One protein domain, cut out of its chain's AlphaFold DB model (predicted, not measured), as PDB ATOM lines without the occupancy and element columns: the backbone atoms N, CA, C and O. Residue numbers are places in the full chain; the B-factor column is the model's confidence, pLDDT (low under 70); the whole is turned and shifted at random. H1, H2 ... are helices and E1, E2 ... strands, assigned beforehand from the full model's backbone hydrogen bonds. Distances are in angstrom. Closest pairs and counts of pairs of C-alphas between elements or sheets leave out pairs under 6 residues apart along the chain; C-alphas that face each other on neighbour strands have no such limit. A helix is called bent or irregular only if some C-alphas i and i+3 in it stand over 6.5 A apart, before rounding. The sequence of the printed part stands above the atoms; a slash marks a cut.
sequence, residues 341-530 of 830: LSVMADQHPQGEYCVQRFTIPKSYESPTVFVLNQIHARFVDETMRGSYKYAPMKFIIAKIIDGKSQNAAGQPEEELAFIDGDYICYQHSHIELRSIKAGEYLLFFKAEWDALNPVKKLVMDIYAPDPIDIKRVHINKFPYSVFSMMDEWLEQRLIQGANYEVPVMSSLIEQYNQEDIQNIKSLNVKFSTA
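Overview. This is residues 341 to 530 of the 830 residues of the protein "Calpain family cysteine protease containing protein" of Stylonychia lemnae (UniProt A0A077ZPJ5). Two sheets, E9 E2 E7 E4 E5 E10 and E1 E8 E3 E6, lie partly face to face as a sandwich with crossed strands, and H2 and H3 cover part of the larger sheet's other face. The long axis runs from the loop with H1 to the bent tip of the hairpin E4 and E5. The printed part has 190 residues, with E1 E2 E3 H1 E4 E5 E6 E7 E8 E9 H2 H3 H4 E10 along it; its class is mixed, helices and strands. The larger sheet, in the order given, is mixed, the smaller antiparallel. The whole is compact, radius of gyration of the C-alphas 17.4 A, spans 57 by 40 by 33 A.

Arrangement. E1, residues 341 to 347, is antiparallel to E8, residues 457 to 464, with N 342 and O 462 2.9 A apart. E2, residues 354 to 360, is antiparallel to E7, residues 439 to 447 (N 356 and O 443, 2.9 A), and to E9, residues 470 to 473 (N 357 and O 471, 2.8 A). E3, residues 368 to 374, is antiparallel to E8 (N 371 and O 461, 2.8 A) and to E6, residues 428 to 433 (N 370 and O 431, 2.9 A). H1, residues 382 to 385, is on neither sheet. E4, residues 393 to 406, is antiparallel to E7 (N 396 and O 444, 2.8 A) and forms a hairpin with E5, residues 412 to 424 (N 395 and O 422, 3.0 A). The pairs E1 with E8, E2 with E7, E3 with E6 and E4 with E5 make a jelly roll, one long hairpin wound over both sheets. H2, residues 480 to 496, is on the larger sheet at a height of 7.8 A, slantwise to E5 at 48 degrees on the local plane; its closest C-alphas to E5 are Leu 490 and Gly 421, 6.1 A. H3, residues 505 to 509, is on the same face and touches H2 (closest C-alphas Leu 508 and Met 485, 7.2 A). H4, residues 514 to 521, only just touches H2, with 3 pairs of C-alphas within 8 A. E10, residues 525 to 528, is parallel to E5 (N 416 and O 526, 2.8 A). In H2, H3 and H4 every O i to N i+4 pair is within hydrogen-bond range; H1 is too short for one.

Along the chain. E1 begins at C-alpha 341, (39.595, -89.085, 0.176). E4 is 34.2 A long and bends by 76 degrees at residue 403; E5 is 35.0 A and bends by 56 degrees at residue 419. H2 is 25.0 A long. E10 ends at C-alpha 528, (36.001, -65.460, 18.247).

Size, cuts and confidence. The C-alphas farthest apart are those of Thr 383 and Gly 410, 58.3 A. The printed part has no cut and no long link. Its mean pLDDT is 71.9, with 72 residues under 70, among them 402 to 414 and 494 to 530.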
ATOM      1  N   LEU A 341      39.117 -88.881  -1.184       86.50
ATOM      2  CA  LEU A 341      39.595 -89.085   0.176       86.50
ATOM      3  C   LEU A 341      41.014 -88.532   0.305       86.50
ATOM      4  O   LEU A 341      41.942 -89.015  -0.347       86.50
ATOM      5  N   SER A 342      41.186 -87.543   1.176       87.94
ATOM      6  CA  SER A 342      42.495 -86.966   1.503       87.94
ATOM      7  C   SER A 342      42.941 -87.471   2.863       87.94
ATOM      8  O   SER A 342      42.190 -87.337   3.819       87.94
ATOM      9  N   VAL A 343      44.135 -88.056   2.965       84.62
ATOM     10  CA  VAL A 343      44.558 -88.803   4.159       84.62
ATOM     11  C   VAL A 343      45.874 -88.273   4.710       84.62
ATOM     12  O   VAL A 343      46.829 -88.061   3.962       84.62
ATOM     13  N   MET A 344      45.950 -88.135   6.033       83.62
ATOM     14  CA  MET A 344      47.177 -87.842   6.763       83.62
ATOM     15  C   MET A 344      47.321 -88.768   7.977       83.62
ATOM     16  O   MET A 344      46.589 -88.666   8.960       83.62
ATOM     17  N   ALA A 345      48.310 -89.661   7.920       79.75
ATOM     18  CA  ALA A 345      48.639 -90.578   9.005       79.75
ATOM     19  C   ALA A 345      49.660 -89.955   9.974       79.75
ATOM     20  O   ALA A 345      50.775 -89.628   9.567       79.75
ATOM     21  N   ASP A 346      49.226 -89.780  11.227       73.56
ATOM     22  CA  ASP A 346      49.887 -89.204  12.407       73.56
ATOM     23  C   ASP A 346      50.495 -90.233  13.400       73.56
ATOM     24  O   ASP A 346      49.721 -91.048  13.903       73.56
ATOM     25  N   GLN A 347      51.776 -90.207  13.794       75.88
ATOM     26  CA  GLN A 347      52.167 -90.764  15.105       75.88
ATOM     27  C   GLN A 347      51.759 -89.774  16.200       75.88
ATOM     28  O   GLN A 347      52.128 -88.600  16.150       75.88
ATOM     29  N   HIS A 348      50.995 -90.227  17.191       74.12
ATOM     30  CA  HIS A 348      50.338 -89.329  18.137       74.12
ATOM     31  C   HIS A 348      50.893 -89.488  19.566       74.12
ATOM     32  O   HIS A 348      50.753 -90.557  20.170       74.12
ATOM     33  N   PRO A 349      51.541 -88.451  20.133       68.56
ATOM     34  CA  PRO A 349      52.067 -88.491  21.493       68.56
ATOM     35  C   PRO A 349      50.947 -88.482  22.543       68.56
ATOM     36  O   PRO A 349      49.900 -87.862  22.389       68.56
ATOM     37  N   GLN A 350      51.175 -89.173  23.660       74.25
ATOM     38  CA  GLN A 350      50.140 -89.371  24.671       74.25
ATOM     39  C   GLN A 350      49.681 -88.083  25.343       74.25
ATOM     40  O   GLN A 350      50.466 -87.391  25.978       74.25
ATOM     41  N   GLY A 351      48.371 -87.823  25.264       70.25
ATOM     42  CA  GLY A 351      47.717 -86.748  26.004       70.25
ATOM     43  C   GLY A 351      47.900 -85.344  25.420       70.25
ATOM     44  O   GLY A 351      47.364 -84.398  26.003       70.25
ATOM     45  N   GLU A 352      48.591 -85.199  24.288       80.56
ATOM     46  CA  GLU A 352      48.847 -83.909  23.636       80.56
ATOM     47  C   GLU A 352      47.916 -83.664  22.441       80.56
ATOM     48  O   GLU A 352      47.406 -84.592  21.814       80.56
ATOM     49  N   TYR A 353      47.686 -82.393  22.117       84.38
ATOM     50  CA  TYR A 353      46.962 -82.020  20.907       84.38
ATOM     51  C   TYR A 353      47.888 -82.054  19.690       84.38
ATOM     52  O   TYR A 353      48.956 -81.449  19.674       84.38
ATOM     53  N   CYS A 354      47.442 -82.698  18.621       86.81
ATOM     54  CA  CYS A 354      47.997 -82.516  17.292       86.81
ATOM     55  C   CYS A 354      47.160 -81.491  16.534       86.81
ATOM     56  O   CYS A 354      45.937 -81.434  16.682       86.81
ATOM     57  N   VAL A 355      47.839 -80.679  15.726       87.44
ATOM     58  CA  VAL A 355      47.204 -79.630  14.932       87.44
ATOM     59  C   VAL A 355      47.544 -79.832  13.465       87.44
ATOM     60  O   VAL A 355      48.715 -79.960  13.091       87.44
ATOM     61  N   GLN A 356      46.514 -79.847  12.631       89.62
ATOM     62  CA  GLN A 356      46.634 -79.929  11.183       89.62
ATOM     63  C   GLN A 356      45.950 -78.731  10.538       89.62
ATOM     64  O   GLN A 356      44.912 -78.276  11.001       89.62
ATOM     65  N   ARG A 357      46.554 -78.202   9.481       91.06
ATOM     66  CA  ARG A 357      46.039 -77.093   8.683       91.06
ATOM     67  C   ARG A 357      45.666 -77.602   7.308       91.06
ATOM     68  O   ARG A 357      46.435 -78.358   6.716       91.06
ATOM     69  N   PHE A 358      44.527 -77.159   6.802       92.25
ATOM     70  CA  PHE A 358      44.064 -77.517   5.472       92.25
ATOM     71  C   PHE A 358      43.322 -76.355   4.812       92.25
ATOM     72  O   PHE A 358      42.797 -75.463   5.485       92.25
ATOM     73  N   THR A 359      43.288 -76.382   3.483       91.94
ATOM     74  CA  THR A 359      42.660 -75.348   2.661       91.94
ATOM     75  C   THR A 359      41.466 -75.935   1.933       91.94
ATOM     76  O   THR A 359      41.604 -76.913   1.201       91.94
ATOM     77  N   ILE A 360      40.307 -75.301   2.074       91.81
ATOM     78  CA  ILE A 360      39.135 -75.585   1.252       91.81
ATOM     79  C   ILE A 360      39.185 -74.648   0.036       91.81
ATOM     80  O   ILE A 360      38.967 -73.442   0.193       91.81
ATOM     81  N   PRO A 361      39.494 -75.154  -1.176       89.44
ATOM     82  CA  PRO A 361      39.783 -74.315  -2.340       89.44
ATOM     83  C   PRO A 361      38.551 -73.567  -2.864       89.44
ATOM     84  O   PRO A 361      38.662 -72.463  -3.395       89.44
ATOM     85  N   LYS A 362      37.363 -74.160  -2.716       92.12
ATOM     86  CA  LYS A 362      36.073 -73.575  -3.094       92.12
ATOM     87  C   LYS A 362      35.004 -74.034  -2.107       92.12
ATOM     88  O   LYS A 362      35.155 -75.062  -1.465       92.12
ATOM     89  N   SER A 363      33.923 -73.269  -1.983       91.12
ATOM     90  CA  SER A 363      32.836 -73.651  -1.076       91.12
ATOM     91  C   SER A 363      32.130 -74.905  -1.592       91.12
ATOM     92  O   SER A 363      31.779 -74.960  -2.773       91.12
ATOM     93  N   TYR A 364      31.881 -75.865  -0.708       88.25
ATOM     94  CA  TYR A 364      31.110 -77.069  -0.999       88.25
ATOM     95  C   TYR A 364      29.722 -76.943  -0.387       88.25
ATOM     96  O   TYR A 364      29.587 -76.616   0.789       88.25
ATOM     97  N   GLU A 365      28.696 -77.208  -1.190       85.00
ATOM     98  CA  GLU A 365      27.305 -77.312  -0.726       85.00
ATOM     99  C   GLU A 365      26.900 -78.774  -0.452       85.00
ATOM    100  O   GLU A 365      25.794 -79.038   0.010       85.00
ATOM    101  N   SER A 366      27.799 -79.719  -0.737       80.31
ATOM    102  CA  SER A 366      27.689 -81.127  -0.366       80.31
ATOM    103  C   SER A 366      28.407 -81.405   0.961       80.31
ATOM    104  O   SER A 366      29.343 -80.678   1.318       80.31
ATOM    105  N   PRO A 367      28.024 -82.484   1.671       83.75
ATOM    106  CA  PRO A 367      28.676 -82.866   2.914       83.75
ATOM    107  C   PRO A 367      30.180 -83.079   2.745       83.75
ATOM    108  O   PRO A 367      30.622 -83.780   1.835       83.75
ATOM    109  N   THR A 368      30.951 -82.482   3.648       89.06
ATOM    110  CA  THR A 368      32.372 -82.767   3.865       89.06
ATOM    111  C   THR A 368      32.504 -83.454   5.208       89.06
ATOM    112  O   THR A 368      32.009 -82.938   6.216       89.06
ATOM    113  N   VAL A 369      33.143 -84.617   5.223       89.50
ATOM    114  CA  VAL A 369      33.282 -85.419   6.437       89.50
ATOM    115  C   VAL A 369      34.747 -85.526   6.800       89.50
ATOM    116  O   VAL A 369      35.582 -85.835   5.957       89.50
ATOM    117  N   PHE A 370      35.046 -85.255   8.058       89.81
ATOM    118  CA  PHE A 370      36.375 -85.365   8.627       89.81
ATOM    119  C   PHE A 370      36.357 -86.557   9.566       89.81
ATOM    120  O   PHE A 370      35.521 -86.576  10.468       89.81
ATOM    121  N   VAL A 371      37.242 -87.526   9.363       88.19
ATOM    122  CA  VAL A 371      37.294 -88.751  10.163       88.19
ATOM    123  C   VAL A 371      38.649 -88.859  10.842       88.19
ATOM    124  O   VAL A 371      39.688 -88.545  10.263       88.19
ATOM    125  N   LEU A 372      38.638 -89.304  12.092       88.19
ATOM    126  CA  LEU A 372      39.830 -89.666  12.842       88.19
ATOM    127  C   LEU A 372      39.769 -91.155  13.168       88.19
ATOM    128  O   LEU A 372      38.845 -91.594  13.850       88.19
ATOM    129  N   ASN A 373      40.748 -91.919  12.693       87.62
ATOM    130  CA  ASN A 373      40.779 -93.374  12.783       87.62
ATOM    131  C   ASN A 373      41.887 -93.856  13.721       87.62
ATOM    132  O   ASN A 373      43.046 -93.453  13.597       87.62
ATOM    133  N   GLN A 374      41.534 -94.792  14.595       87.06
ATOM    134  CA  GLN A 374      42.449 -95.618  15.376       87.06
ATOM    135  C   GLN A 374      42.717 -96.939  14.653       87.06
ATOM    136  O   GLN A 374      41.939 -97.391  13.806       87.06
ATOM    137  N   ILE A 375      43.817 -97.595  15.017       84.12
ATOM    138  CA  ILE A 375      44.135 -98.929  14.509       84.12
ATOM    139  C   ILE A 375      43.083 -99.932  14.988       84.12
ATOM    140  O   ILE A 375      42.824-100.049  16.182       84.12
ATOM    141  N   HIS A 376      42.488-100.671  14.052       85.12
ATOM    142  CA  HIS A 376      41.448-101.653  14.345       85.12
ATOM    143  C   HIS A 376      41.939-102.754  15.305       85.12
ATOM    144  O   HIS A 376      43.018-103.318  15.117       85.12
ATOM    145  N   ALA A 377      41.108-103.151  16.273       79.56
ATOM    146  CA  ALA A 377      41.450-104.136  17.307       79.56
ATOM    147  C   ALA A 377      41.907-105.510  16.765       79.56
ATOM    148  O   ALA A 377      42.725-106.175  17.384       79.56
ATOM    149  N   ARG A 378      41.432-105.939  15.584       81.94
ATOM    150  CA  ARG A 378      41.896-107.181  14.903       81.94
ATOM    151  C   ARG A 378      43.381-107.168  14.501       81.94
ATOM    152  O   ARG A 378      43.926-108.216  14.160       81.94
ATOM    153  N   PHE A 379      44.025-106.003  14.493       79.69
ATOM    154  CA  PHE A 379      45.469-105.893  14.281       79.69
ATOM    155  C   PHE A 379      46.284-106.106  15.557       79.69
ATOM    156  O   PHE A 379      47.493-106.317  15.474       79.69
ATOM    157  N   VAL A 380      45.630-106.058  16.717       73.06
ATOM    158  CA  VAL A 380      46.233-106.358  18.011       73.06
ATOM    159  C   VAL A 380      46.314-107.879  18.177       73.06
ATOM    160  O   VAL A 380      45.498-108.624  17.633       73.06
ATOM    161  N   ASP A 381      47.339-108.341  18.890       66.62
ATOM    162  CA  ASP A 381      47.523-109.754  19.225       66.62
ATOM    163  C   ASP A 381      46.281-110.336  19.929       66.62
ATOM    164  O   ASP A 381      45.646-109.651  20.736       66.62
ATOM    165  N   GLU A 382      45.932-111.596  19.646       63.72
ATOM    166  CA  GLU A 382      44.738-112.241  20.213       63.72
ATOM    167  C   GLU A 382      44.750-112.258  21.745       63.72
ATOM    168  O   GLU A 382      43.705-112.045  22.360       63.72
ATOM    169  N   THR A 383      45.927-112.411  22.364       64.12
ATOM    170  CA  THR A 383      46.081-112.392  23.830       64.12
ATOM    171  C   THR A 383      45.680-111.054  24.454       64.12
ATOM    172  O   THR A 383      45.300-110.996  25.622       64.12
ATOM    173  N   MET A 384      45.721-109.980  23.665       62.91
ATOM    174  CA  MET A 384      45.412-108.613  24.079       62.91
ATOM    175  C   MET A 384      44.059-108.131  23.540       62.91
ATOM    176  O   MET A 384      43.556-107.100  23.979       62.91
ATOM    177  N   ARG A 385      43.431-108.853  22.603       65.62
ATOM    178  CA  ARG A 385      42.200-108.401  21.931       65.62
ATOM    179  C   ARG A 385      41.033-108.213  22.903       65.62
ATOM    180  O   ARG A 385      40.297-107.242  22.768       65.62
ATOM    181  N   GLY A 386      40.882-109.100  23.889       64.19
ATOM    182  CA  GLY A 386      39.819-109.007  24.902       64.19
ATOM    183  C   GLY A 386      40.001-107.859  25.904       64.19
ATOM    184  O   GLY A 386      39.030-107.403  26.503       64.19
ATOM    185  N   SER A 387      41.232-107.368  26.073       66.44
ATOM    186  CA  SER A 387      41.562-106.241  26.952       66.44
ATOM    187  C   SER A 387      41.765-104.924  26.197       66.44
ATOM    188  O   SER A 387      41.828-103.868  26.829       66.44
ATOM    189  N   TYR A 388      41.834-104.964  24.861       73.62
ATOM    190  CA  TYR A 388      42.043-103.790  24.027       73.62
ATOM    191  C   TYR A 388      40.843-102.843  24.086       73.62
ATOM    192  O   TYR A 388      39.701-103.221  23.819       73.62
ATOM    193  N   LYS A 389      41.121-101.579  24.403       76.31
ATOM    194  CA  LYS A 389      40.140-100.497  24.418       76.31
ATOM    195  C   LYS A 389      40.646 -99.364  23.549       76.31
ATOM    196  O   LYS A 389      41.765 -98.891  23.740       76.31
ATOM    197  N   TYR A 390      39.791 -98.919  22.635       81.94
ATOM    198  CA  TYR A 390      40.029 -97.709  21.866       81.94
ATOM    199  C   TYR A 390      40.241 -96.525  22.814       81.94
ATOM    200  O   TYR A 390      39.582 -96.420  23.848       81.94
ATOM    201  N   ALA A 391      41.188 -95.654  22.477       83.69
ATOM    202  CA  ALA A 391      41.436 -94.452  23.252       83.69
ATOM    203  C   ALA A 391      40.276 -93.463  23.053       83.69
ATOM    204  O   ALA A 391      39.799 -93.307  21.923       83.69
ATOM    205  N   PRO A 392      39.835 -92.752  24.101       85.19
ATOM    206  CA  PRO A 392      38.993 -91.582  23.928       85.19
ATOM    207  C   PRO A 392      39.705 -90.541  23.057       85.19
ATOM    208  O   PRO A 392      40.870 -90.213  23.297       85.19
ATOM    209  N   MET A 393      39.008 -90.022  22.052       85.38
ATOM    210  CA  MET A 393      39.506 -89.022  21.117       85.38
ATOM    211  C   MET A 393      38.699 -87.735  21.232       85.38
ATOM    212  O   MET A 393      37.472 -87.770  21.274       85.38
ATOM    213  N   LYS A 394      39.402 -86.603  21.243       85.50
ATOM    214  CA  LYS A 394      38.853 -85.255  21.072       85.50
ATOM    215  C   LYS A 394      39.204 -84.761  19.680       85.50
ATOM    216  O   LYS A 394      40.341 -84.947  19.243       85.50
ATOM    217  N   PHE A 395      38.255 -84.120  19.014       86.50
ATOM    218  CA  PHE A 395      38.382 -83.701  17.623       86.50
ATOM    219  C   PHE A 395      37.636 -82.378  17.422       86.50
ATOM    220  O   PHE A 395      36.453 -82.309  17.722       86.50
ATOM    221  N   ILE A 396      38.313 -81.309  16.995       86.94
ATOM    222  CA  ILE A 396      37.753 -79.948  16.914       86.94
ATOM    223  C   ILE A 396      38.199 -79.282  15.611       86.94
ATOM    224  O   ILE A 396      39.394 -79.233  15.317       86.94
ATOM    225  N   ILE A 397      37.257 -78.706  14.862       88.75
ATOM    226  CA  ILE A 397      37.522 -77.947  13.631       88.75
ATOM    227  C   ILE A 397      37.353 -76.451  13.904       88.75
ATOM    228  O   ILE A 397      36.336 -76.018  14.448       88.75
ATOM    229  N   ALA A 398      38.319 -75.649  13.461       86.31
ATOM    230  CA  ALA A 398      38.260 -74.194  13.467       86.31
ATOM    231  C   ALA A 398      38.555 -73.618  12.076       86.31
ATOM    232  O   ALA A 398      39.400 -74.131  11.344       86.31
ATOM    233  N   LYS A 399      37.889 -72.522  11.719       85.88
ATOM    234  CA  LYS A 399      38.213 -71.704  10.548       85.88
ATOM    235  C   LYS A 399      39.199 -70.613  10.946       85.88
ATOM    236  O   LYS A 399      39.009 -69.973  11.979       85.88
ATOM    237  N   ILE A 400      40.202 -70.372  10.109       82.62
ATOM    238  CA  ILE A 400      41.040 -69.178  10.203       82.62
ATOM    239  C   ILE A 400      40.292 -68.029   9.522       82.62
ATOM    240  O   ILE A 400      39.993 -68.074   8.326       82.62
ATOM    241  N   ILE A 401      39.964 -67.010  10.300       80.00
ATOM    242  CA  ILE A 401      39.405 -65.744   9.849       80.00
ATOM    243  C   ILE A 401      40.580 -64.775   9.711       80.00
ATOM    244  O   ILE A 401      41.364 -64.599  10.645       80.00
ATOM    245  N   ASP A 402      40.717 -64.151   8.539       64.00
ATOM    246  CA  ASP A 402      41.733 -63.123   8.314       64.00
ATOM    247  C   ASP A 402      41.496 -61.949   9.272       64.00
ATOM    248  O   ASP A 402      40.620 -61.099   9.065       64.00
ATOM    249  N   GLY A 403      42.288 -61.899  10.340       53.09
ATOM    250  CA  GLY A 403      42.271 -60.798  11.280       53.09
ATOM    251  C   GLY A 403      42.765 -59.533  10.583       53.09
ATOM    252  O   GLY A 403      43.889 -59.467  10.093       53.09
ATOM    253  N   LYS A 404      41.981 -58.449  10.621       46.00
ATOM    254  CA  LYS A 404      42.487 -57.090  10.313       46.00
ATOM    255  C   LYS A 404      43.481 -56.574  11.371       46.00
ATOM    256  O   LYS A 404      43.827 -55.395  11.371       46.00
ATOM    257  N   SER A 405      43.871 -57.430  12.311       52.00
ATOM    258  CA  SER A 405      44.686 -57.112  13.469       52.00
ATOM    259  C   SER A 405      46.127 -57.518  13.208       52.00
ATOM    260  O   SER A 405      46.396 -58.591  12.675       52.00
ATOM    261  N   GLN A 406      47.047 -56.641  13.580       51.25
ATOM    262  CA  GLN A 406      48.468 -56.932  13.595       51.25
ATOM    263  C   GLN A 406      48.909 -57.017  15.049       51.25
ATOM    264  O   GLN A 406      48.467 -56.208  15.870       51.25
ATOM    265  N   ASN A 407      49.793 -57.960  15.364       54.44
ATOM    266  CA  ASN A 407      50.418 -58.003  16.676       54.44
ATOM    267  C   ASN A 407      51.283 -56.753  16.909       54.44
ATOM    268  O   ASN A 407      51.520 -55.941  16.010       54.44
ATOM    269  N   ALA A 408      51.824 -56.613  18.120       50.16
ATOM    270  CA  ALA A 408      52.707 -55.499  18.476       50.16
ATOM    271  C   ALA A 408      53.954 -55.362  17.565       50.16
ATOM    272  O   ALA A 408      54.591 -54.310  17.566       50.16
ATOM    273  N   ALA A 409      54.291 -56.397  16.784       53.69
ATOM    274  CA  ALA A 409      55.385 -56.427  15.813       53.69
ATOM    275  C   ALA A 409      54.933 -56.218  14.347       53.69
ATOM    276  O   ALA A 409      55.755 -56.337  13.437       53.69
ATOM    277  N   GLY A 410      53.657 -55.903  14.093       51.44
ATOM    278  CA  GLY A 410      53.129 -55.638  12.750       51.44
ATOM    279  C   GLY A 410      52.812 -56.888  11.916       51.44
ATOM    280  O   GLY A 410      52.504 -56.764  10.732       51.44
ATOM    281  N   GLN A 411      52.894 -58.090  12.496       50.34
ATOM    282  CA  GLN A 411      52.556 -59.337  11.802       50.34
ATOM    283  C   GLN A 411      51.048 -59.601  11.903       50.34
ATOM    284  O   GLN A 411      50.476 -59.344  12.961       50.34
ATOM    285  N   PRO A 412      50.391 -60.102  10.842       55.19
ATOM    286  CA  PRO A 412      48.960 -60.397  10.874       55.19
ATOM    287  C   PRO A 412      48.642 -61.481  11.914       55.19
ATOM    288  O   PRO A 412      49.293 -62.527  11.921       55.19
ATOM    289  N   GLU A 413      47.664 -61.218  12.783       59.31
ATOM    290  CA  GLU A 413      47.135 -62.172  13.767       59.31
ATOM    291  C   GLU A 413      46.119 -63.114  13.100       59.31
ATOM    292  O   GLU A 413      45.210 -62.654  12.405       59.31
ATOM    293  N   GLU A 414      46.245 -64.424  13.324       65.88
ATOM    294  CA  GLU A 414      45.275 -65.420  12.846       65.88
ATOM    295  C   GLU A 414      44.086 -65.473  13.819       65.88
ATOM    296  O   GLU A 414      44.249 -65.802  14.989       65.88
ATOM    297  N   GLU A 415      42.874 -65.145  13.383       70.38
ATOM    298  CA  GLU A 415      41.692 -65.280  14.239       70.38
ATOM    299  C   GLU A 415      41.048 -66.657  14.024       70.38
ATOM    300  O   GLU A 415      40.867 -67.077  12.888       70.38
ATOM    301  N   LEU A 416      40.729 -67.393  15.089       74.94
ATOM    302  CA  LEU A 416      40.129 -68.725  15.013       74.94
ATOM    303  C   LEU A 416      38.659 -68.689  15.416       74.94
ATOM    304  O   LEU A 416      38.331 -68.282  16.534       74.94
ATOM    305  N   ALA A 417      37.808 -69.202  14.529       76.94
ATOM    306  CA  ALA A 417      36.409 -69.493  14.808       76.94
ATOM    307  C   ALA A 417      36.164 -71.001  14.844       76.94
ATOM    308  O   ALA A 417      36.241 -71.675  13.815       76.94
ATOM    309  N   PHE A 418      35.854 -71.534  16.026       80.19
ATOM    310  CA  PHE A 418      35.486 -72.942  16.188       80.19
ATOM    311  C   PHE A 418      34.140 -73.231  15.521       80.19
ATOM    312  O   PHE A 418      33.181 -72.476  15.684       80.19
ATOM    313  N   ILE A 419      34.092 -74.320  14.758       81.62
ATOM    314  CA  ILE A 419      32.958 -74.686  13.904       81.62
ATOM    315  C   ILE A 419      32.195 -75.842  14.521       81.62
ATOM    316  O   ILE A 419      30.984 -75.760  14.708       81.62
ATOM    317  N   ASP A 420      32.907 -76.927  14.814       82.19
ATOM    318  CA  ASP A 420      32.321 -78.132  15.374       82.19
ATOM    319  C   ASP A 420      33.380 -78.957  16.105       82.19
ATOM    320  O   ASP A 420      34.587 -78.731  15.949       82.19
ATOM    321  N   GLY A 421      32.921 -79.901  16.916       80.44
ATOM    322  CA  GLY A 421      33.791 -80.790  17.666       80.44
ATOM    323  C   GLY A 421      33.070 -82.033  18.163       80.44
ATOM    324  O   GLY A 421      31.849 -82.027  18.321       80.44
ATOM    325  N   ASP A 422      33.841 -83.083  18.423       78.56
ATOM    326  CA  ASP A 422      33.351 -84.356  18.939       78.56
ATOM    327  C   ASP A 422      34.295 -84.950  20.002       78.56
ATOM    328  O   ASP A 422      35.495 -84.646  20.051       78.56
ATOM    329  N   TYR A 423      33.725 -85.792  20.868       79.25
ATOM    330  CA  TYR A 423      34.432 -86.587  21.868       79.25
ATOM    331  C   TYR A 423      33.888 -88.012  21.876       79.25
ATOM    332  O   TYR A 423      32.730 -88.239  22.235       79.25
ATOM    333  N   ILE A 424      34.728 -88.982  21.521       72.81
ATOM    334  CA  ILE A 424      34.261 -90.355  21.330       72.81
ATOM    335  C   ILE A 424      35.326 -91.392  21.672       72.81
ATOM    336  O   ILE A 424      36.521 -91.141  21.564       72.81
ATOM    337  N   CYS A 425      34.888 -92.586  22.063       73.56
ATOM    338  CA  CYS A 425      35.746 -93.706  22.451       73.56
ATOM    339  C   CYS A 425      35.472 -94.936  21.566       73.56
ATOM    340  O   CYS A 425      35.222 -96.039  22.051       73.56
ATOM    341  N   TYR A 426      35.459 -94.733  20.247       76.62
ATOM    342  CA  TYR A 426      35.320 -95.796  19.247       76.62
ATOM    343  C   TYR A 426      36.520 -95.809  18.302       76.62
ATOM    344  O   TYR A 426      37.361 -94.910  18.329       76.62
ATOM    345  N   GLN A 427      36.584 -96.829  17.445       77.06
ATOM    346  CA  GLN A 427      37.634 -96.958  16.437       77.06
ATOM    347  C   GLN A 427      37.764 -95.703  15.566       77.06
ATOM    348  O   GLN A 427      38.879 -95.309  15.236       77.06
ATOM    349  N   HIS A 428      36.648 -95.081  15.194       80.75
ATOM    350  CA  HIS A 428      36.634 -93.853  14.414       80.75
ATOM    351  C   HIS A 428      35.701 -92.808  15.037       80.75
ATOM    352  O   HIS A 428      34.715 -93.149  15.690       80.75
ATOM    353  N   SER A 429      36.040 -91.538  14.830       79.44
ATOM    354  CA  SER A 429      35.209 -90.359  15.112       79.44
ATOM    355  C   SER A 429      35.012 -89.597  13.820       79.44
ATOM    356  O   SER A 429      35.948 -89.546  13.022       79.44
ATOM    357  N   HIS A 430      33.854 -88.969  13.621       83.00
ATOM    358  CA  HIS A 430      33.652 -88.112  12.464       83.00
ATOM    359  C   HIS A 430      32.884 -86.835  12.781       83.00
ATOM    360  O   HIS A 430      31.928 -86.824  13.552       83.00
ATOM    361  N   ILE A 431      33.266 -85.760  12.096       84.69
ATOM    362  CA  ILE A 431      32.485 -84.526  12.003       84.69
ATOM    363  C   ILE A 431      32.001 -84.394  10.569       84.69
ATOM    364  O   ILE A 431      32.793 -84.417   9.629       84.69
ATOM    365  N   GLU A 432      30.695 -84.221  10.400       86.12
ATOM    366  CA  GLU A 432      30.088 -83.921   9.108       86.12
ATOM    367  C   GLU A 432      29.657 -82.458   9.064       86.12
ATOM    368  O   GLU A 432      28.725 -82.041   9.758       86.12
ATOM    369  N   LEU A 433      30.265 -81.702   8.156       85.19
ATOM    370  CA  LEU A 433      29.802 -80.374   7.793       85.19
ATOM    371  C   LEU A 433      28.988 -80.483   6.506       85.19
ATOM    372  O   LEU A 433      29.527 -80.760   5.439       85.19
ATOM    373  N   ARG A 434      27.674 -80.254   6.601       81.44
ATOM    374  CA  ARG A 434      26.743 -80.335   5.453       81.44
ATOM    375  C   ARG A 434      27.124 -79.408   4.300       81.44
ATOM    376  O   ARG A 434      26.815 -79.709   3.156       81.44
ATOM    377  N   SER A 435      27.761 -78.290   4.623       82.12
ATOM    378  CA  SER A 435      28.450 -77.428   3.677       82.12
ATOM    379  C   SER A 435      29.617 -76.743   4.376       82.12
ATOM    380  O   SER A 435      29.602 -76.531   5.593       82.12
ATOM    381  N   ILE A 436      30.642 -76.405   3.603       87.12
ATOM    382  CA  ILE A 436      31.858 -75.757   4.091       87.12
ATOM    383  C   ILE A 436      32.262 -74.659   3.112       87.12
ATOM    384  O   ILE A 436      32.130 -74.803   1.896       87.12
ATOM    385  N   LYS A 437      32.689 -73.509   3.633       88.56
ATOM    386  CA  LYS A 437      33.089 -72.373   2.798       88.56
ATOM    387  C   LYS A 437      34.555 -72.480   2.400       88.56
ATOM    388  O   LYS A 437      35.344 -73.147   3.053       88.56
ATOM    389  N   ALA A 438      34.909 -71.809   1.309       91.31
ATOM    390  CA  ALA A 438      36.307 -71.664   0.930       91.31
ATOM    391  C   ALA A 438      37.082 -70.936   2.039       91.31
ATOM    392  O   ALA A 438      36.553 -69.995   2.646       91.31
ATOM    393  N   GLY A 439      38.320 -71.353   2.283       90.06
ATOM    394  CA  GLY A 439      39.178 -70.733   3.287       90.06
ATOM    395  C   GLY A 439      40.186 -71.687   3.907       90.06
ATOM    396  O   GLY A 439      40.313 -72.845   3.508       90.06
ATOM    397  N   GLU A 440      40.895 -71.168   4.900       90.00
ATOM    398  CA  GLU A 440      41.896 -71.886   5.680       90.00
ATOM    399  C   GLU A 440      41.283 -72.395   6.984       90.00
ATOM    400  O   GLU A 440      40.507 -71.695   7.638       90.00
ATOM    401  N   TYR A 441      41.652 -73.608   7.374       91.31
ATOM    402  CA  TYR A 441      41.095 -74.281   8.537       91.31
ATOM    403  C   TYR A 441      42.192 -74.957   9.349       91.31
ATOM    404  O   TYR A 441      43.242 -75.339   8.827       91.31
ATOM    405  N   LEU A 442      41.916 -75.119  10.639       89.38
ATOM    406  CA  LEU A 442      42.690 -75.925  11.564       89.38
ATOM    407  C   LEU A 442      41.821 -77.051  12.109       89.38
ATOM    408  O   LEU A 442      40.691 -76.830  12.538       89.38
ATOM    409  N   LEU A 443      42.385 -78.247  12.143       90.06
ATOM    410  CA  LEU A 443      41.884 -79.355  12.927       90.06
ATOM    411  C   LEU A 443      42.793 -79.563  14.133       90.06
ATOM    412  O   LEU A 443      44.004 -79.724  13.991       90.06
ATOM    413  N   PHE A 444      42.181 -79.650  15.304       88.12
ATOM    414  CA  PHE A 444      42.821 -80.024  16.550       88.12
ATOM    415  C   PHE A 444      42.304 -81.381  16.997       88.12
ATOM    416  O   PHE A 444      41.094 -81.602  17.039       88.12
ATOM    417  N   PHE A 445      43.203 -82.284  17.367       88.69
ATOM    418  CA  PHE A 445      42.794 -83.586  17.871       88.69
ATOM    419  C   PHE A 445      43.756 -84.163  18.894       88.69
ATOM    420  O   PHE A 445      44.953 -83.882  18.881       88.69
ATOM    421  N   LYS A 446      43.224 -84.988  19.787       86.94
ATOM    422  CA  LYS A 446      43.965 -85.611  20.883       86.94
ATOM    423  C   LYS A 446      43.388 -86.990  21.163       86.94
ATOM    424  O   LYS A 446      42.171 -87.125  21.210       86.94
ATOM    425  N   ALA A 447      44.248 -87.975  21.407       86.44
ATOM    426  CA  ALA A 447      43.856 -89.278  21.935       86.44
ATOM    427  C   ALA A 447      44.403 -89.492  23.353       86.44
ATOM    428  O   ALA A 447      45.569 -89.210  23.658       86.44
ATOM    429  N   GLU A 448      43.549 -90.011  24.227       85.44
ATOM    430  CA  GLU A 448      43.882 -90.379  25.602       85.44
ATOM    431  C   GLU A 448      44.268 -91.858  25.664       85.44
ATOM    432  O   GLU A 448      43.500 -92.718  26.087       85.44
ATOM    433  N   TRP A 449      45.474 -92.170  25.183       81.50
ATOM    434  CA  TRP A 449      45.959 -93.549  25.147       81.50
ATOM    435  C   TRP A 449      46.084 -94.153  26.551       81.50
ATOM    436  O   TRP A 449      46.764 -93.598  27.418       81.50
ATOM    437  N   ASP A 450      45.514 -95.342  26.733       72.25
ATOM    438  CA  ASP A 450      45.883 -96.258  27.817       72.25
ATOM    439  C   ASP A 450      47.336 -96.741  27.623       72.25
ATOM    440  O   ASP A 450      47.796 -96.907  26.489       72.25
ATOM    441  N   ALA A 451      48.054 -97.001  28.718       65.94
ATOM    442  CA  ALA A 451      49.384 -97.606  28.714       65.94
ATOM    443  C   ALA A 451      49.417 -98.963  27.988       65.94
ATOM    444  O   ALA A 451      50.459 -99.344  27.460       65.94
ATOM    445  N   LEU A 452      48.280 -99.665  27.932       64.75
ATOM    446  CA  LEU A 452      48.130-100.939  27.225       64.75
ATOM    447  C   LEU A 452      47.920-100.800  25.709       64.75
ATOM    448  O   LEU A 452      47.852-101.821  25.029       64.75
ATOM    449  N   ASN A 453      47.815 -99.583  25.158       69.00
ATOM    450  CA  ASN A 453      47.706 -99.396  23.710       69.00
ATOM    451  C   ASN A 453      49.065 -99.636  23.034       69.00
ATOM    452  O   ASN A 453      49.970 -98.808  23.188       69.00
ATOM    453  N   PRO A 454      49.219-100.715  22.241       64.75
ATOM    454  CA  PRO A 454      50.503-101.055  21.634       64.75
ATOM    455  C   PRO A 454      50.865-100.121  20.472       64.75
ATOM    456  O   PRO A 454      52.031-100.031  20.097       64.75
ATOM    457  N   VAL A 455      49.877 -99.425  19.895       69.12
ATOM    458  CA  VAL A 455      50.055 -98.546  18.737       69.12
ATOM    459  C   VAL A 455      49.344 -97.217  18.977       69.12
ATOM    460  O   VAL A 455      48.120 -97.169  19.052       69.12
ATOM    461  N   LYS A 456      50.119 -96.130  19.061       78.38
ATOM    462  CA  LYS A 456      49.635 -94.751  19.261       78.38
ATOM    463  C   LYS A 456      49.589 -93.987  17.934       78.38
ATOM    464  O   LYS A 456      50.192 -92.929  17.778       78.38
ATOM    465  N   LYS A 457      48.922 -94.576  16.940       81.75
ATOM    466  CA  LYS A 457      48.798 -94.024  15.585       81.75
ATOM    467  C   LYS A 457      47.356 -93.607  15.327       81.75
ATOM    468  O   LYS A 457      46.441 -94.389  15.581       81.75
ATOM    469  N   LEU A 458      47.186 -92.408  14.780       85.56
ATOM    470  CA  LEU A 458      45.907 -91.908  14.286       85.56
ATOM    471  C   LEU A 458      46.013 -91.605  12.801       85.56
ATOM    472  O   LEU A 458      47.039 -91.123  12.325       85.56
ATOM    473  N   VAL A 459      44.939 -91.855  12.071       87.12
ATOM    474  CA  VAL A 459      44.838 -91.478  10.663       87.12
ATOM    475  C   VAL A 459      43.675 -90.521  10.523       87.12
ATOM    476  O   VAL A 459      42.535 -90.885  10.802       87.12
ATOM    477  N   MET A 460      43.979 -89.293  10.119       88.00
ATOM    478  CA  MET A 460      42.955 -88.346   9.717       88.00
ATOM    479  C   MET A 460      42.641 -88.568   8.245       88.00
ATOM    480  O   MET A 460      43.562 -88.653   7.428       88.00
ATOM    481  N   ASP A 461      41.362 -88.582   7.907       90.12
ATOM    482  CA  ASP A 461      40.922 -88.452   6.532       90.12
ATOM    483  C   ASP A 461      39.844 -87.371   6.371       90.12
ATOM    484  O   ASP A 461      39.139 -86.997   7.311       90.12
ATOM    485  N   ILE A 462      39.804 -86.786   5.176       91.75
ATOM    486  CA  ILE A 462      38.809 -85.807   4.750       91.75
ATOM    487  C   ILE A 462      38.156 -86.358   3.495       91.75
ATOM    488  O   ILE A 462      38.805 -86.484   2.453       91.75
ATOM    489  N   TYR A 463      36.869 -86.650   3.605       92.44
ATOM    490  CA  TYR A 463      36.015 -87.056   2.507       92.44
ATOM    491  C   TYR A 463      35.292 -85.831   1.943       92.44
ATOM    492  O   TYR A 463      34.408 -85.263   2.598       92.44
ATOM    493  N   ALA A 464      35.700 -85.392   0.750       91.56
ATOM    494  CA  ALA A 464      35.264 -84.134   0.143       91.56
ATOM    495  C   ALA A 464      35.174 -84.234  -1.392       91.56
ATOM    496  O   ALA A 464      35.785 -85.123  -1.973       91.56
ATOM    497  N   PRO A 465      34.470 -83.313  -2.077       88.62
ATOM    498  CA  PRO A 465      34.365 -83.322  -3.544       88.62
ATOM    499  C   PRO A 465      35.675 -83.125  -4.311       88.62
ATOM    500  O   PRO A 465      35.748 -83.473  -5.483       88.62
ATOM    501  N   ASP A 466      36.687 -82.514  -3.694       88.69
ATOM    502  CA  ASP A 466      37.999 -82.316  -4.304       88.69
ATOM    503  C   ASP A 466      39.093 -82.679  -3.287       88.69
ATOM    504  O   ASP A 466      38.871 -82.526  -2.077       88.69
ATOM    505  N   PRO A 467      40.294 -83.085  -3.742       89.19
ATOM    506  CA  PRO A 467      41.413 -83.376  -2.858       89.19
ATOM    507  C   PRO A 467      41.809 -82.160  -2.015       89.19
ATOM    508  O   PRO A 467      41.918 -81.037  -2.517       89.19
ATOM    509  N   ILE A 468      42.074 -82.399  -0.735       91.06
ATOM    510  CA  ILE A 468      42.436 -81.396   0.261       91.06
ATOM    511  C   ILE A 468      43.876 -81.640   0.713       91.06
ATOM    512  O   ILE A 468      44.224 -82.720   1.185       91.06
ATOM    513  N   ASP A 469      44.720 -80.618   0.586       88.00
ATOM    514  CA  ASP A 469      46.088 -80.654   1.105       88.00
ATOM    515  C   ASP A 469      46.072 -80.446   2.625       88.00
ATOM    516  O   ASP A 469      45.544 -79.444   3.118       88.00
ATOM    517  N   ILE A 470      46.651 -81.396   3.362       89.56
ATOM    518  CA  ILE A 470      46.669 -81.416   4.827       89.56
ATOM    519  C   ILE A 470      48.118 -81.303   5.301       89.56
ATOM    520  O   ILE A 470      48.986 -82.091   4.919       89.56
ATOM    521  N   LYS A 471      48.396 -80.318   6.158       89.06
ATOM    522  CA  LYS A 471      49.743 -80.016   6.659       89.06
ATOM    523  C   LYS A 471      49.789 -80.033   8.174       89.06
ATOM    524  O   LYS A 471      48.929 -79.464   8.838       89.06
ATOM    525  N   ARG A 472      50.854 -80.599   8.745       86.31
ATOM    526  CA  ARG A 472      51.085 -80.528  10.194       86.31
ATOM    527  C   ARG A 472      51.456 -79.111  10.613       86.31
ATOM    528  O   ARG A 472      52.287 -78.461   9.978       86.31
ATOM    529  N   VAL A 473      50.909 -78.678  11.742       83.88
ATOM    530  CA  VAL A 473      51.306 -77.452  12.431       83.88
ATOM    531  C   VAL A 473      51.967 -77.824  13.755       83.88
ATOM    532  O   VAL A 473      51.448 -78.632  14.518       83.88
ATOM    533  N   HIS A 474      53.136 -77.243  14.035       78.81
ATOM    534  CA  HIS A 474      53.813 -77.454  15.314       78.81
ATOM    535  C   HIS A 474      52.989 -76.886  16.474       78.81
ATOM    536  O   HIS A 474      52.646 -75.702  16.464       78.81
ATOM    537  N   ILE A 475      52.751 -77.718  17.494       71.62
ATOM    538  CA  ILE A 475      51.930 -77.385  18.665       71.62
ATOM    539  C   ILE A 475      52.441 -76.149  19.419       71.62
ATOM    540  O   ILE A 475      51.638 -75.353  19.879       71.62
ATOM    541  N   ASN A 476      53.762 -75.917  19.435       68.81
ATOM    542  CA  ASN A 476      54.409 -74.777  20.105       68.81
ATOM    543  C   ASN A 476      53.970 -73.400  19.573       68.81
ATOM    544  O   ASN A 476      54.329 -72.379  20.154       68.81
ATOM    545  N   LYS A 477      53.225 -73.353  18.460       66.00
ATOM    546  CA  LYS A 477      52.565 -72.128  17.993       66.00
ATOM    547  C   LYS A 477      51.368 -71.719  18.859       66.00
ATOM    548  O   LYS A 477      50.947 -70.569  18.774       66.00
ATOM    549  N   PHE A 478      50.839 -72.627  19.677       68.00
ATOM    550  CA  PHE A 478      49.703 -72.405  20.566       68.00
ATOM    551  C   PHE A 478      50.154 -72.609  22.023       68.00
ATOM    552  O   PHE A 478      50.836 -73.590  22.323       68.00
ATOM    553  N   PRO A 479      49.811 -71.708  22.955       61.56
ATOM    554  CA  PRO A 479      50.137 -71.868  24.355       61.56
ATOM    555  C   PRO A 479      49.153 -72.844  24.993       61.56
ATOM    556  O   PRO A 479      48.028 -73.034  24.528       61.56
ATOM    557  N   TYR A 480      49.566 -73.418  26.116       64.00
ATOM    558  CA  TYR A 480      48.796 -74.437  26.820       64.00
ATOM    559  C   TYR A 480      47.363 -74.000  27.182       64.00
ATOM    560  O   TYR A 480      46.429 -74.797  27.108       64.00
ATOM    561  N   SER A 481      47.171 -72.721  27.511       58.91
ATOM    562  CA  SER A 481      45.866 -72.150  27.860       58.91
ATOM    563  C   SER A 481      44.827 -72.267  26.740       58.91
ATOM    564  O   SER A 481      43.647 -72.436  27.032       58.91
ATOM    565  N   VAL A 482      45.244 -72.276  25.468       67.38
ATOM    566  CA  VAL A 482      44.335 -72.476  24.327       67.38
ATOM    567  C   VAL A 482      43.735 -73.877  24.345       67.38
ATOM    568  O   VAL A 482      42.536 -74.018  24.139       67.38
ATOM    569  N   PHE A 483      44.526 -74.901  24.664       74.94
ATOM    570  CA  PHE A 483      44.033 -76.278  24.733       74.94
ATOM    571  C   PHE A 483      43.052 -76.494  25.891       74.94
ATOM    572  O   PHE A 483      42.052 -77.183  25.711       74.94
ATOM    573  N   SER A 484      43.288 -75.857  27.043       70.88
ATOM    574  CA  SER A 484      42.330 -75.860  28.164       70.88
ATOM    575  C   SER A 484      40.993 -75.242  27.752       70.88
ATOM    576  O   SER A 484      39.928 -75.798  27.999       70.88
ATOM    577  N   MET A 485      41.056 -74.112  27.053       68.69
ATOM    578  CA  MET A 485      39.875 -73.380  26.608       68.69
ATOM    579  C   MET A 485      39.095 -74.147  25.525       68.69
ATOM    580  O   MET A 485      37.870 -74.101  25.477       68.69
ATOM    581  N   MET A 486      39.801 -74.893  24.672       77.44
ATOM    582  CA  MET A 486      39.204 -75.799  23.689       77.44
ATOM    583  C   MET A 486      38.486 -76.988  24.330       77.44
ATOM    584  O   MET A 486      37.403 -77.350  23.872       77.44
ATOM    585  N   ASP A 487      39.064 -77.573  25.381       80.06
ATOM    586  CA  ASP A 487      38.421 -78.641  26.153       80.06
ATOM    587  C   ASP A 487      37.101 -78.145  26.770       80.06
ATOM    588  O   ASP A 487      36.065 -78.787  26.603       80.06
ATOM    589  N   GLU A 488      37.107 -76.960  27.389       74.50
ATOM    590  CA  GLU A 488      35.897 -76.334  27.942       74.50
ATOM    591  C   GLU A 488      34.853 -76.016  26.860       74.50
ATOM    592  O   GLU A 488      33.656 -76.250  27.060       74.50
ATOM    593  N   TRP A 489      35.287 -75.499  25.704       79.12
ATOM    594  CA  TRP A 489      34.402 -75.230  24.568       79.12
ATOM    595  C   TRP A 489      33.734 -76.516  24.063       79.12
ATOM    596  O   TRP A 489      32.518 -76.536  23.856       79.12
ATOM    597  N   LEU A 490      34.507 -77.596  23.915       77.19
ATOM    598  CA  LEU A 490      34.007 -78.893  23.462       77.19
ATOM    599  C   LEU A 490      32.997 -79.478  24.457       77.19
ATOM    600  O   LEU A 490      31.919 -79.909  24.051       77.19
ATOM    601  N   GLU A 491      33.291 -79.440  25.758       76.06
ATOM    602  CA  GLU A 491      32.358 -79.895  26.795       76.06
ATOM    603  C   GLU A 491      31.025 -79.136  26.737       76.06
ATOM    604  O   GLU A 491      29.951 -79.744  26.768       76.06
ATOM    605  N   GLN A 492      31.068 -77.809  26.588       67.69
ATOM    606  CA  GLN A 492      29.856 -76.998  26.455       67.69
ATOM    607  C   GLN A 492      29.082 -77.325  25.176       67.69
ATOM    608  O   GLN A 492      27.857 -77.475  25.224       67.69
ATOM    609  N   ARG A 493      29.786 -77.489  24.051       70.56
ATOM    610  CA  ARG A 493      29.212 -77.870  22.754       70.56
ATOM    611  C   ARG A 493      28.493 -79.221  22.812       70.56
ATOM    612  O   ARG A 493      27.431 -79.365  22.197       70.56
ATOM    613  N   LEU A 494      29.044 -80.193  23.538       67.38
ATOM    614  CA  LEU A 494      28.454 -81.524  23.710       67.38
ATOM    615  C   LEU A 494      27.221 -81.495  24.624       67.38
ATOM    616  O   LEU A 494      26.223 -82.145  24.320       67.38
ATOM    617  N   ILE A 495      27.246 -80.695  25.696       65.56
ATOM    618  CA  ILE A 495      26.106 -80.543  26.618       65.56
ATOM    619  C   ILE A 495      24.923 -79.840  25.940       65.56
ATOM    620  O   ILE A 495      23.774 -80.241  26.118       65.56
ATOM    621  N   GLN A 496      25.185 -78.772  25.185       57.31
ATOM    622  CA  GLN A 496      24.137 -77.918  24.617       57.31
ATOM    623  C   GLN A 496      23.558 -78.456  23.292       57.31
ATOM    624  O   GLN A 496      22.488 -78.022  22.860       57.31
ATOM    625  N   GLY A 497      24.233 -79.424  22.660       49.28
ATOM    626  CA  GLY A 497      23.859 -79.966  21.352       49.28
ATOM    627  C   GLY A 497      24.165 -79.009  20.189       49.28
ATOM    628  O   GLY A 497      24.551 -77.859  20.374       49.28
ATOM    629  N   ALA A 498      23.995 -79.484  18.948       43.81
ATOM    630  CA  ALA A 498      24.419 -78.768  17.730       43.81
ATOM    631  C   ALA A 498      23.667 -77.460  17.418       43.81
ATOM    632  O   ALA A 498      24.035 -76.750  16.488       43.81
ATOM    633  N   ASN A 499      22.607 -77.152  18.171       36.50
ATOM    634  CA  ASN A 499      21.673 -76.065  17.867       36.50
ATOM    635  C   ASN A 499      21.793 -74.855  18.812       36.50
ATOM    636  O   ASN A 499      20.960 -73.955  18.731       36.50
ATOM    637  N   TYR A 500      22.786 -74.823  19.703       32.78
ATOM    638  CA  TYR A 500      22.988 -73.725  20.650       32.78
ATOM    639  C   TYR A 500      24.267 -72.944  20.339       32.78
ATOM    640  O   TYR A 500      25.311 -73.527  20.050       32.78
ATOM    641  N   GLU A 501      24.178 -71.610  20.400       36.88
ATOM    642  CA  GLU A 501      25.345 -70.727  20.370       36.88
ATOM    643  C   GLU A 501      26.213 -71.027  21.599       36.88
ATOM    644  O   GLU A 501      25.885 -70.632  22.719       36.88
ATOM    645  N   VAL A 502      27.321 -71.745  21.393       37.09
ATOM    646  CA  VAL A 502      28.351 -71.904  22.424       37.09
ATOM    647  C   VAL A 502      28.898 -70.500  22.729       37.09
ATOM    648  O   VAL A 502      29.183 -69.760  21.779       37.09
ATOM    649  N   PRO A 503      29.000 -70.082  24.006       34.84
ATOM    650  CA  PRO A 503      29.351 -68.710  24.351       34.84
ATOM    651  C   PRO A 503      30.651 -68.247  23.687       34.84
ATOM    652  O   PRO A 503      31.581 -69.025  23.473       34.84
ATOM    653  N   VAL A 504      30.709 -66.946  23.380       39.97
ATOM    654  CA  VAL A 504      31.876 -66.294  22.771       39.97
ATOM    655  C   VAL A 504      33.123 -66.641  23.581       39.97
ATOM    656  O   VAL A 504      33.150 -66.377  24.783       39.97
ATOM    657  N   MET A 505      34.161 -67.189  22.937       43.00
ATOM    658  CA  MET A 505      35.438 -67.527  23.588       43.00
ATOM    659  C   MET A 505      36.012 -66.358  24.403       43.00
ATOM    660  O   MET A 505      36.617 -66.574  25.448       43.00
ATOM    661  N   SER A 506      35.744 -65.110  24.005       42.06
ATOM    662  CA  SER A 506      36.107 -63.915  24.776       42.06
ATOM    663  C   SER A 506      35.567 -63.915  26.214       42.06
ATOM    664  O   SER A 506      36.246 -63.425  27.108       42.06
ATOM    665  N   SER A 507      34.391 -64.503  26.458       41.97
ATOM    666  CA  SER A 507      33.795 -64.629  27.798       41.97
ATOM    667  C   SER A 507      34.418 -65.738  28.655       41.97
ATOM    668  O   SER A 507      34.338 -65.676  29.883       41.97
ATOM    669  N   LEU A 508      35.058 -66.732  28.027       42.97
ATOM    670  CA  LEU A 508      35.853 -67.754  28.713       42.97
ATOM    671  C   LEU A 508      37.236 -67.200  29.064       42.97
ATOM    672  O   LEU A 508      37.678 -67.378  30.191       42.97
ATOM    673  N   ILE A 509      37.862 -66.427  28.164       45.31
ATOM    674  CA  ILE A 509      39.163 -65.764  28.394       45.31
ATOM    675  C   ILE A 509      39.143 -64.887  29.658       45.31
ATOM    676  O   ILE A 509      40.123 -64.860  30.399       45.31
ATOM    677  N   GLU A 510      38.035 -64.195  29.939       46.47
ATOM    678  CA  GLU A 510      37.888 -63.345  31.134       46.47
ATOM    679  C   GLU A 510      37.877 -64.123  32.465       46.47
ATOM    680  O   GLU A 510      38.017 -63.511  33.525       46.47
ATOM    681  N   GLN A 511      37.744 -65.454  32.427       44.03
ATOM    682  CA  GLN A 511      37.721 -66.330  33.607       44.03
ATOM    683  C   GLN A 511      39.112 -66.871  33.984       44.03
ATOM    684  O   GLN A 511      39.284 -67.393  35.087       44.03
ATOM    685  N   TYR A 512      40.110 -66.721  33.105       43.72
ATOM    686  CA  TYR A 512      41.490 -67.154  33.341       43.72
ATOM    687  C   TYR A 512      42.287 -66.095  34.124       43.72
ATOM    688  O   TYR A 512      41.910 -64.926  34.214       43.72
ATOM    689  N   ASN A 513      43.398 -66.493  34.751       43.19
ATOM    690  CA  ASN A 513      44.203 -65.564  35.549       43.19
ATOM    691  C   ASN A 513      44.904 -64.504  34.660       43.19
ATOM    692  O   ASN A 513      45.044 -64.662  33.451       43.19
ATOM    693  N   GLN A 514      45.353 -63.395  35.262       46.06
ATOM    694  CA  GLN A 514      45.969 -62.266  34.541       46.06
ATOM    695  C   GLN A 514      47.205 -62.656  33.711       46.06
ATOM    696  O   GLN A 514      47.454 -62.037  32.679       46.06
ATOM    697  N   GLU A 515      47.961 -63.663  34.146       44.25
ATOM    698  CA  GLU A 515      49.166 -64.149  33.469       44.25
ATOM    699  C   GLU A 515      48.805 -64.977  32.227       44.25
ATOM    700  O   GLU A 515      49.325 -64.718  31.145       44.25
ATOM    701  N   ASP A 516      47.821 -65.871  32.332       43.12
ATOM    702  CA  ASP A 516      47.258 -66.617  31.204       43.12
ATOM    703  C   ASP A 516      46.581 -65.688  30.197       43.12
ATOM    704  O   ASP A 516      46.769 -65.841  28.993       43.12
ATOM    705  N   ILE A 517      45.864 -64.664  30.669       47.22
ATOM    706  CA  ILE A 517      45.294 -63.620  29.809       47.22
ATOM    707  C   ILE A 517      46.406 -62.865  29.069       47.22
ATOM    708  O   ILE A 517      46.244 -62.565  27.887       47.22
ATOM    709  N   GLN A 518      47.528 -62.547  29.721       48.84
ATOM    710  CA  GLN A 518      48.673 -61.908  29.059       48.84
ATOM    711  C   GLN A 518      49.375 -62.847  28.071       48.84
ATOM    712  O   GLN A 518      49.750 -62.390  26.994       48.84
ATOM    713  N   ASN A 519      49.488 -64.140  28.384       47.69
ATOM    714  CA  ASN A 519      50.060 -65.161  27.503       47.69
ATOM    715  C   ASN A 519      49.170 -65.467  26.289       47.69
ATOM    716  O   ASN A 519      49.680 -65.687  25.200       47.69
ATOM    717  N   ILE A 520      47.843 -65.443  26.447       47.59
ATOM    718  CA  ILE A 520      46.881 -65.550  25.338       47.59
ATOM    719  C   ILE A 520      46.933 -64.280  24.482       47.59
ATOM    720  O   ILE A 520      46.962 -64.364  23.260       47.59
ATOM    721  N   LYS A 521      46.990 -63.096  25.109       47.44
ATOM    722  CA  LYS A 521      47.103 -61.804  24.407       47.44
ATOM    723  C   LYS A 521      48.456 -61.586  23.728       47.44
ATOM    724  O   LYS A 521      48.545 -60.719  22.866       47.44
ATOM    725  N   SER A 522      49.500 -62.312  24.128       43.62
ATOM    726  CA  SER A 522      50.816 -62.275  23.483       43.62
ATOM    727  C   SER A 522      50.927 -63.241  22.302       43.62
ATOM    728  O   SER A 522      51.916 -63.192  21.567       43.62
ATOM    729  N   LEU A 523      49.911 -64.082  22.074       47.56
ATOM    730  CA  LEU A 523      49.809 -64.874  20.859       47.56
ATOM    731  C   LEU A 523      49.464 -64.013  19.665       47.56
ATOM    732  O   LEU A 523      48.660 -63.091  19.737       47.56
ATOM    733  N   ASN A 524      49.961 -64.447  18.514       48.72
ATOM    734  CA  ASN A 524      49.516 -63.943  17.228       48.72
ATOM    735  C   ASN A 524      48.167 -64.570  16.800       48.72
ATOM    736  O   ASN A 524      47.979 -64.847  15.617       48.72
ATOM    737  N   VAL A 525      47.286 -64.888  17.763       43.25
ATOM    738  CA  VAL A 525      46.028 -65.615  17.548       43.25
ATOM    739  C   VAL A 525      44.893 -64.998  18.369       43.25
ATOM    740  O   VAL A 525      45.003 -64.895  19.590       43.25
ATOM    741  N   LYS A 526      43.787 -64.618  17.718       46.50
ATOM    742  CA  LYS A 526      42.555 -64.141  18.382       46.50
ATOM    743  C   LYS A 526      41.472 -65.215  18.341       46.50
ATOM    744  O   LYS A 526      41.374 -65.948  17.370       46.50
ATOM    745  N   PHE A 527      40.645 -65.313  19.379       45.69
ATOM    746  CA  PHE A 527      39.538 -66.275  19.428       45.69
ATOM    747  C   PHE A 527      38.209 -65.538  19.318       45.69
ATOM    748  O   PHE A 527      37.917 -64.672  20.146       45.69
ATOM    749  N   SER A 528      37.388 -65.909  18.342       40.22
ATOM    750  CA  SER A 528      36.001 -65.460  18.247       40.22
ATOM    751  C   SER A 528      35.075 -66.647  18.042       40.22
ATOM    752  O   SER A 528      35.471 -67.719  17.593       40.22
ATOM    753  N   THR A 529      33.814 -66.484  18.421       37.12
ATOM    754  CA  THR A 529      32.770 -67.324  17.840       37.12
ATOM    755  C   THR A 529      32.416 -66.737  16.486       37.12
ATOM    756  O   THR A 529      32.401 -65.513  16.328       37.12
ATOM    757  N   ALA A 530      32.145 -67.597  15.503       34.22
ATOM    758  CA  ALA A 530      31.664 -67.142  14.207       34.22
ATOM    759  C   ALA A 530      30.450 -66.224  14.428       34.22
ATOM    760  O   ALA A 530      29.420 -66.646  14.958       34.22
TER     761      ALA A 530